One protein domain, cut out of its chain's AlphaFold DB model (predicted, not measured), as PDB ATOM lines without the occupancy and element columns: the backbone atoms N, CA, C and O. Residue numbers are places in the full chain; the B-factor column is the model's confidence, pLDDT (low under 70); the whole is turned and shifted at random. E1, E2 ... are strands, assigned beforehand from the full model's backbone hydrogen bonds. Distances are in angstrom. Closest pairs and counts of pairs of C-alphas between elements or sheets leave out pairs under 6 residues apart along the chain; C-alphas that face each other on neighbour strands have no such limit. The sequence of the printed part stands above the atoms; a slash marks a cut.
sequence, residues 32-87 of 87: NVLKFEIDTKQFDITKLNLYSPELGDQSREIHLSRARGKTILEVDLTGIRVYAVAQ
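This is residues 32 to 87 of the 87 residues of an uncharacterized protein of bioreactor metagenome (UniProt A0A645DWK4). With little regular structure, this is a small twisted sheet of three strands, joined by a long loop, residues 39 to 62, that folds back on itself, and a tail whose residues 82 to 87 stick out. The printed part has 56 residues, with strands E1, E2, E3 along it and no named helix; the sheet's order is E1, E3, E2, antiparallel. The class is all strand, with 18 residues in named elements. It is loose, with a radius of gyration of the C-alphas of 13.2 A, and spans 32 by 30 by 19 A.

E1, residues 33 to 38, begins at C-alpha 33 (109.748, 123.465, 189.511). E2 is residues 63 to 67. E3, residues 70 to 76, is 19.4 A long and ends at C-alpha 76 (113.064, 125.278, 187.284).

E1 and E3 are antiparallel at 158 degrees; N 34 and O 75 are 2.8 A apart. E2 and E3, a hairpin, are antiparallel at 152 degrees; N 65 and O 72 are 2.9 A apart. The sheet is only just strongly twisted: its C-alphas lie up to 4.2 A off the best plane through all of them.

The printed part has no cut. The E1 to E2 link is long. Residues 42 to 46 and 83 to 87 are under 70 in pLDDT.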
ATOM      1  N   ASN A  32     109.230 126.601 192.246       82.12
ATOM      2  CA  ASN A  32     109.217 127.034 190.850       82.12
ATOM      3  C   ASN A  32     109.508 125.885 189.875       82.12
ATOM      4  O   ASN A  32     109.744 126.134 188.696       82.12
ATOM      5  N   VAL A  33     109.516 124.635 190.353       85.94
ATOM      6  CA  VAL A  33     109.748 123.465 189.511       85.94
ATOM      7  C   VAL A  33     108.436 123.030 188.872       85.94
ATOM      8  O   VAL A  33     107.524 122.541 189.544       85.94
ATOM      9  N   LEU A  34     108.362 123.169 187.555       84.38
ATOM     10  CA  LEU A  34     107.283 122.642 186.737       84.38
ATOM     11  C   LEU A  34     107.640 121.227 186.278       84.38
ATOM     12  O   LEU A  34     108.734 120.999 185.762       84.38
ATOM     13  N   LYS A  35     106.722 120.274 186.477       87.25
ATOM     14  CA  LYS A  35     106.924 118.874 186.091       87.25
ATOM     15  C   LYS A  35     106.059 118.499 184.896       87.25
ATOM     16  O   LYS A  35     104.849 118.704 184.934       87.25
ATOM     17  N   PHE A  36     106.671 117.898 183.881       84.25
ATOM     18  CA  PHE A  36     105.977 117.338 182.723       84.25
ATOM     19  C   PHE A  36     106.230 115.840 182.631       84.25
ATOM     20  O   PHE A  36     107.355 115.389 182.823       84.25
ATOM     21  N   GLU A  37     105.198 115.075 182.287       85.38
ATOM     22  CA  GLU A  37     105.345 113.674 181.898       85.38
ATOM     23  C   GLU A  37     105.242 113.564 180.381       85.38
ATOM     24  O   GLU A  37     104.245 113.987 179.794       85.38
ATOM     25  N   ILE A  38     106.242 112.957 179.748       82.94
ATOM     26  CA  ILE A  38     106.247 112.709 178.307       82.94
ATOM     27  C   ILE A  38     106.512 111.230 178.011       82.94
ATOM     28  O   ILE A  38     107.240 110.545 178.739       82.94
ATOM     29  N   ASP A  39     105.917 110.731 176.929       80.44
ATOM     30  CA  ASP A  39     106.220 109.401 176.394       80.44
ATOM     31  C   ASP A  39     107.383 109.528 175.395       80.44
ATOM     32  O   ASP A  39     107.244 110.121 174.327       80.44
ATOM     33  N   THR A  40     108.553 109.007 175.766       71.94
ATOM     34  CA  THR A  40     109.786 109.066 174.961       71.94
ATOM     35  C   THR A  40     109.988 107.848 174.068       71.94
ATOM     36  O   THR A  40     111.047 107.709 173.464       71.94
ATOM     37  N   LYS A  41     108.983 106.974 173.902       70.00
ATOM     38  CA  LYS A  41     109.098 105.784 173.032       70.00
ATOM     39  C   LYS A  41     109.513 106.091 171.593       70.00
ATOM     40  O   LYS A  41     109.999 105.194 170.915       70.00
ATOM     41  N   GLN A  42     109.293 107.317 171.123       65.06
ATOM     42  CA  GLN A  42     109.593 107.725 169.750       65.06
ATOM     43  C   GLN A  42     110.852 108.596 169.621       65.06
ATOM     44  O   GLN A  42     111.341 108.759 168.507       65.06
ATOM     45  N   PHE A  43     111.399 109.136 170.720       66.00
ATOM     46  CA  PHE A  43     112.521 110.081 170.667       66.00
ATOM     47  C   PHE A  43     113.420 109.940 171.896       66.00
ATOM     48  O   PHE A  43     112.950 110.050 173.031       66.00
ATOM     49  N   ASP A  44     114.721 109.739 171.676       69.06
ATOM     50  CA  ASP A  44     115.692 109.679 172.767       69.06
ATOM     51  C   ASP A  44     116.083 111.094 173.199       69.06
ATOM     52  O   ASP A  44     116.813 111.818 172.520       69.06
ATOM     53  N   ILE A  45     115.540 111.510 174.338       69.88
ATOM     54  CA  ILE A  45     115.802 112.818 174.924       69.88
ATOM     55  C   ILE A  45     116.985 112.659 175.866       69.88
ATOM     56  O   ILE A  45     116.832 112.314 177.036       69.88
ATOM     57  N   THR A  46     118.177 112.878 175.323       69.94
ATOM     58  CA  THR A  46     119.426 112.747 176.075       69.94
ATOM     59  C   THR A  46     119.808 114.033 176.798       69.94
ATOM     60  O   THR A  46     120.328 113.944 177.908       69.94
ATOM     61  N   LYS A  47     119.530 115.215 176.223       73.56
ATOM     62  CA  LYS A  47     119.747 116.528 176.861       73.56
ATOM     63  C   LYS A  47     118.764 117.577 176.342       73.56
ATOM     64  O   LYS A  47     118.598 117.717 175.134       73.56
ATOM     65  N   LEU A  48     118.158 118.336 177.254       83.44
ATOM     66  CA  LEU A  48     117.341 119.509 176.939       83.44
ATOM     67  C   LEU A  48     117.785 120.690 177.792       83.44
ATOM     68  O   LEU A  48     118.114 120.528 178.967       83.44
ATOM     69  N   ASN A  49     117.723 121.873 177.193       86.25
ATOM     70  CA  ASN A  49     118.011 123.135 177.853       86.25
ATOM     71  C   ASN A  49     116.773 124.032 177.808       86.25
ATOM     72  O   ASN A  49     116.086 124.117 176.789       86.25
ATOM     73  N   LEU A  50     116.516 124.714 178.915       86.88
ATOM     74  CA  LEU A  50     115.524 125.764 179.054       86.88
ATOM     75  C   LEU A  50     116.120 127.094 178.589       86.88
ATOM     76  O   LEU A  50     117.188 127.496 179.054       86.88
ATOM     77  N   TYR A  51     115.384 127.783 177.723       87.38
ATOM     78  CA  TYR A  51     115.693 129.130 177.253       87.38
ATOM     79  C   TYR A  51     114.518 130.053 177.554       87.38
ATOM     80  O   TYR A  51     113.362 129.672 177.365       87.38
ATOM     81  N   SER A  52     114.809 131.271 178.002       85.56
ATOM     82  CA  SER A  52     113.807 132.322 178.165       85.56
ATOM     83  C   SER A  52     114.471 133.697 178.000       85.56
ATOM     84  O   SER A  52     115.636 133.849 178.377       85.56
ATOM     85  N   PRO A  53     113.765 134.702 177.447       84.25
ATOM     86  CA  PRO A  53     114.286 136.068 177.333       84.25
ATOM     87  C   PRO A  53     114.724 136.661 178.678       84.25
ATOM     88  O   PRO A  53     115.681 137.427 178.751       84.25
ATOM     89  N   GLU A  54     114.052 136.272 179.761       86.12
ATOM     90  CA  GLU A  54     114.349 136.691 181.130       86.12
ATOM     91  C   GLU A  54     115.676 136.131 181.668       86.12
ATOM     92  O   GLU A  54     116.180 136.635 182.672       86.12
ATOM     93  N   LEU A  55     116.262 135.126 181.007       86.62
ATOM     94  CA  LEU A  55     117.570 134.567 181.356       86.62
ATOM     95  C   LEU A  55     118.749 135.290 180.682       86.62
ATOM     96  O   LEU A  55     119.892 134.940 180.966       86.62
ATOM     97  N   GLY A  56     118.506 136.279 179.811       81.56
ATOM     98  CA  GLY A  56     119.569 137.090 179.200       81.56
ATOM     99  C   GLY A  56     120.637 136.255 178.486       81.56
ATOM    100  O   GLY A  56     121.813 136.339 178.831       81.56
ATOM    101  N   ASP A  57     120.206 135.414 177.542       82.19
ATOM    102  CA  ASP A  57     121.021 134.478 176.742       82.19
ATOM    103  C   ASP A  57     121.629 133.284 177.495       82.19
ATOM    104  O   ASP A  57     122.331 132.458 176.906       82.19
ATOM    105  N   GLN A  58     121.320 133.117 178.783       85.50
ATOM    106  CA  GLN A  58     121.724 131.926 179.527       85.50
ATOM    107  C   GLN A  58     120.750 130.765 179.305       85.50
ATOM    108  O   GLN A  58     119.530 130.916 179.379       85.50
ATOM    109  N   SER A  59     121.304 129.573 179.085       87.12
ATOM    110  CA  SER A  59     120.545 128.325 179.072       87.12
ATOM    111  C   SER A  59     120.572 127.669 180.449       87.12
ATOM    112  O   SER A  59     121.632 127.604 181.075       87.12
ATOM    113  N   ARG A  60     119.446 127.109 180.893       89.00
ATOM    114  CA  ARG A  60     119.373 126.315 182.128       89.00
ATOM    115  C   ARG A  60     119.171 124.839 181.802       89.00
ATOM    116  O   ARG A  60     118.316 124.505 180.990       89.00
ATOM    117  N   GLU A  61     119.945 123.958 182.425       88.38
ATOM    118  CA  GLU A  61     119.784 122.513 182.240       88.38
ATOM    119  C   GLU A  61     118.447 122.038 182.832       88.38
ATOM    120  O   GLU A  61     118.031 122.491 183.901       88.38
ATOM    121  N   ILE A  62     117.763 121.142 182.120       88.81
ATOM    122  CA  ILE A  62     116.512 120.530 182.578       88.81
ATOM    123  C   ILE A  62     116.830 119.191 183.234       88.81
ATOM    124  O   ILE A  62     117.516 118.352 182.648       88.81
ATOM    125  N   HIS A  63     116.286 118.959 184.430       88.25
ATOM    126  CA  HIS A  63     116.460 117.675 185.090       88.25
ATOM    127  C   HIS A  63     115.499 116.644 184.489       88.25
ATOM    128  O   HIS A  63     114.285 116.849 184.424       88.25
ATOM    129  N   LEU A  64     116.062 115.532 184.024       87.38
ATOM    130  CA  LEU A  64     115.346 114.435 183.384       87.38
ATOM    131  C   LEU A  64     115.405 113.213 184.294       87.38
ATOM    132  O   LEU A  64     116.485 112.766 184.677       87.38
ATOM    133  N   SER A  65     114.251 112.629 184.596       88.06
ATOM    134  CA  SER A  65     114.170 111.348 185.300       88.06
ATOM    135  C   SER A  65     113.218 110.397 184.581       88.06
ATOM    136  O   SER A  65     112.363 110.814 183.803       88.06
ATOM    137  N   ARG A  66     113.377 109.087 184.786       84.81
ATOM    138  CA  ARG A  66     112.473 108.074 184.220       84.81
ATOM    139  C   ARG A  66     111.632 107.471 185.333       84.81
ATOM    140  O   ARG A  66     112.169 107.022 186.340       84.81
ATOM    141  N   ALA A  67     110.321 107.411 185.125       82.31
ATOM    142  CA  ALA A  67     109.391 106.790 186.057       82.31
ATOM    143  C   ALA A  67     108.284 106.061 185.289       82.31
ATOM    144  O   ALA A  67     107.648 106.632 184.408       82.31
ATOM    145  N   ARG A  68     108.033 104.789 185.634       81.88
ATOM    146  CA  ARG A  68     106.905 103.988 185.107       81.88
ATOM    147  C   ARG A  68     106.792 103.981 183.569       81.88
ATOM    148  O   ARG A  68     105.696 104.046 183.023       81.88
ATOM    149  N   GLY A  69     107.926 103.927 182.869       79.44
ATOM    150  CA  GLY A  69     107.967 103.919 181.399       79.44
ATOM    151  C   GLY A  69     107.704 105.276 180.735       79.44
ATOM    152  O   GLY A  69     107.606 105.330 179.514       79.44
ATOM    153  N   LYS A  70     107.613 106.358 181.515       81.38
ATOM    154  CA  LYS A  70     107.580 107.743 181.038       81.38
ATOM    155  C   LYS A  70     108.857 108.478 181.435       81.38
ATOM    156  O   LYS A  70     109.525 108.107 182.407       81.38
ATOM    157  N   THR A  71     109.166 109.548 180.713       85.44
ATOM    158  CA  THR A  71     110.192 110.511 181.117       85.44
ATOM    159  C   THR A  71     109.514 111.674 181.829       85.44
ATOM    160  O   THR A  71     108.556 112.251 181.317       85.44
ATOM    161  N   ILE A  72     110.007 112.005 183.017       88.44
ATOM    162  CA  ILE A  72     109.619 113.181 183.785       88.44
ATOM    163  C   ILE A  72     110.654 114.274 183.526       88.44
ATOM    164  O   ILE A  72     111.855 114.050 183.695       88.44
ATOM    165  N   LEU A  73     110.177 115.449 183.127       87.19
ATOM    166  CA  LEU A  73     110.975 116.662 182.986       87.19
ATOM    167  C   LEU A  73     110.678 117.562 184.164       87.19
ATOM    168  O   LEU A  73     109.516 117.882 184.407       87.19
ATOM    169  N   GLU A  74     111.719 118.006 184.847       90.06
ATOM    170  CA  GLU A  74     111.628 118.976 185.925       90.06
ATOM    171  C   GLU A  74     112.334 120.259 185.491       90.06
ATOM    172  O   GLU A  74     113.546 120.295 185.272       90.06
ATOM    173  N   VAL A  75     111.541 121.315 185.321       88.81
ATOM    174  CA  VAL A  75     111.978 122.602 184.787       88.81
ATOM    175  C   VAL A  75     111.891 123.642 185.893       88.81
ATOM    176  O   VAL A  75     110.797 123.973 186.342       88.81
ATOM    177  N   ASP A  76     113.033 124.169 186.330       88.75
ATOM    178  CA  ASP A  76     113.064 125.278 187.284       88.75
ATOM    179  C   ASP A  76     112.801 126.606 186.564       88.75
ATOM    180  O   ASP A  76     113.597 127.047 185.733       88.75
ATOM    181  N   LEU A  77     111.695 127.256 186.917       87.19
ATOM    182  CA  LEU A  77     111.260 128.544 186.382       87.19
ATOM    183  C   LEU A  77     111.701 129.734 187.246       87.19
ATOM    184  O   LEU A  77     111.215 130.846 187.067       87.19
ATOM    185  N   THR A  78     112.625 129.549 188.191       86.12
ATOM    186  CA  THR A  78     113.131 130.649 189.021       86.12
ATOM    187  C   THR A  78     113.724 131.757 188.147       86.12
ATOM    188  O   THR A  78     114.623 131.511 187.340       86.12
ATOM    189  N   GLY A  79     113.216 132.981 188.309       82.94
ATOM    190  CA  GLY A  79     113.598 134.141 187.494       82.94
ATOM    191  C   GLY A  79     112.846 134.269 186.164       82.94
ATOM    192  O   GLY A  79     112.990 135.290 185.502       82.94
ATOM    193  N   ILE A  80     112.007 133.295 185.801       83.62
ATOM    194  CA  ILE A  80     111.189 133.302 184.584       83.62
ATOM    195  C   ILE A  80     109.750 133.647 184.961       83.62
ATOM    196  O   ILE A  80     109.175 133.083 185.894       83.62
ATOM    197  N   ARG A  81     109.150 134.593 184.238       78.44
ATOM    198  CA  ARG A  81     107.753 134.985 184.446       78.44
ATOM    199  C   ARG A  81     106.863 134.188 183.501       78.44
ATOM    200  O   ARG A  81     107.118 134.124 182.306       78.44
ATOM    201  N   VAL A  82     105.800 133.597 184.039       73.69
ATOM    202  CA  VAL A  82     104.771 132.928 183.236       73.69
ATOM    203  C   VAL A  82     103.602 133.887 183.071       73.69
ATOM    204  O   VAL A  82     103.020 134.341 184.056       73.69
ATOM    205  N   TYR A  83     103.265 134.196 181.824       68.56
ATOM    206  CA  TYR A  83     102.166 135.087 181.476       68.56
ATOM    207  C   TYR A  83     100.980 134.255 180.991       68.56
ATOM    208  O   TYR A  83     101.128 133.424 180.099       68.56
ATOM    209  N   ALA A  84      99.800 134.484 181.561       58.22
ATOM    210  CA  ALA A  84      98.544 133.972 181.027       58.22
ATOM    211  C   ALA A  84      97.760 135.152 180.448       58.22
ATOM    212  O   ALA A  84      97.546 136.147 181.140       58.22
ATOM    213  N   VAL A  85      97.351 135.048 179.186       53.78
ATOM    214  CA  VAL A  85      96.464 136.025 178.549       53.78
ATOM    215  C   VAL A  85      95.071 135.411 178.517       53.78
ATOM    216  O   VAL A  85      94.893 134.328 177.964       53.78
ATOM    217  N   ALA A  86      94.099 136.076 179.137       45.72
ATOM    218  CA  ALA A  86      92.694 135.757 178.922       45.72
ATOM    219  C   ALA A  86      92.277 136.396 177.592       45.72
ATOM    220  O   ALA A  86      92.386 137.616 177.447       45.72
ATOM    221  N   GLN A  87      91.875 135.566 176.631       36.84
ATOM    222  CA  GLN A  87      91.209 135.999 175.402       36.84
ATOM    223  C   GLN A  87      89.725 135.669 175.489       36.84
ATOM    224  O   GLN A  87      89.405 134.591 176.044       36.84
TER     225      GLN A  87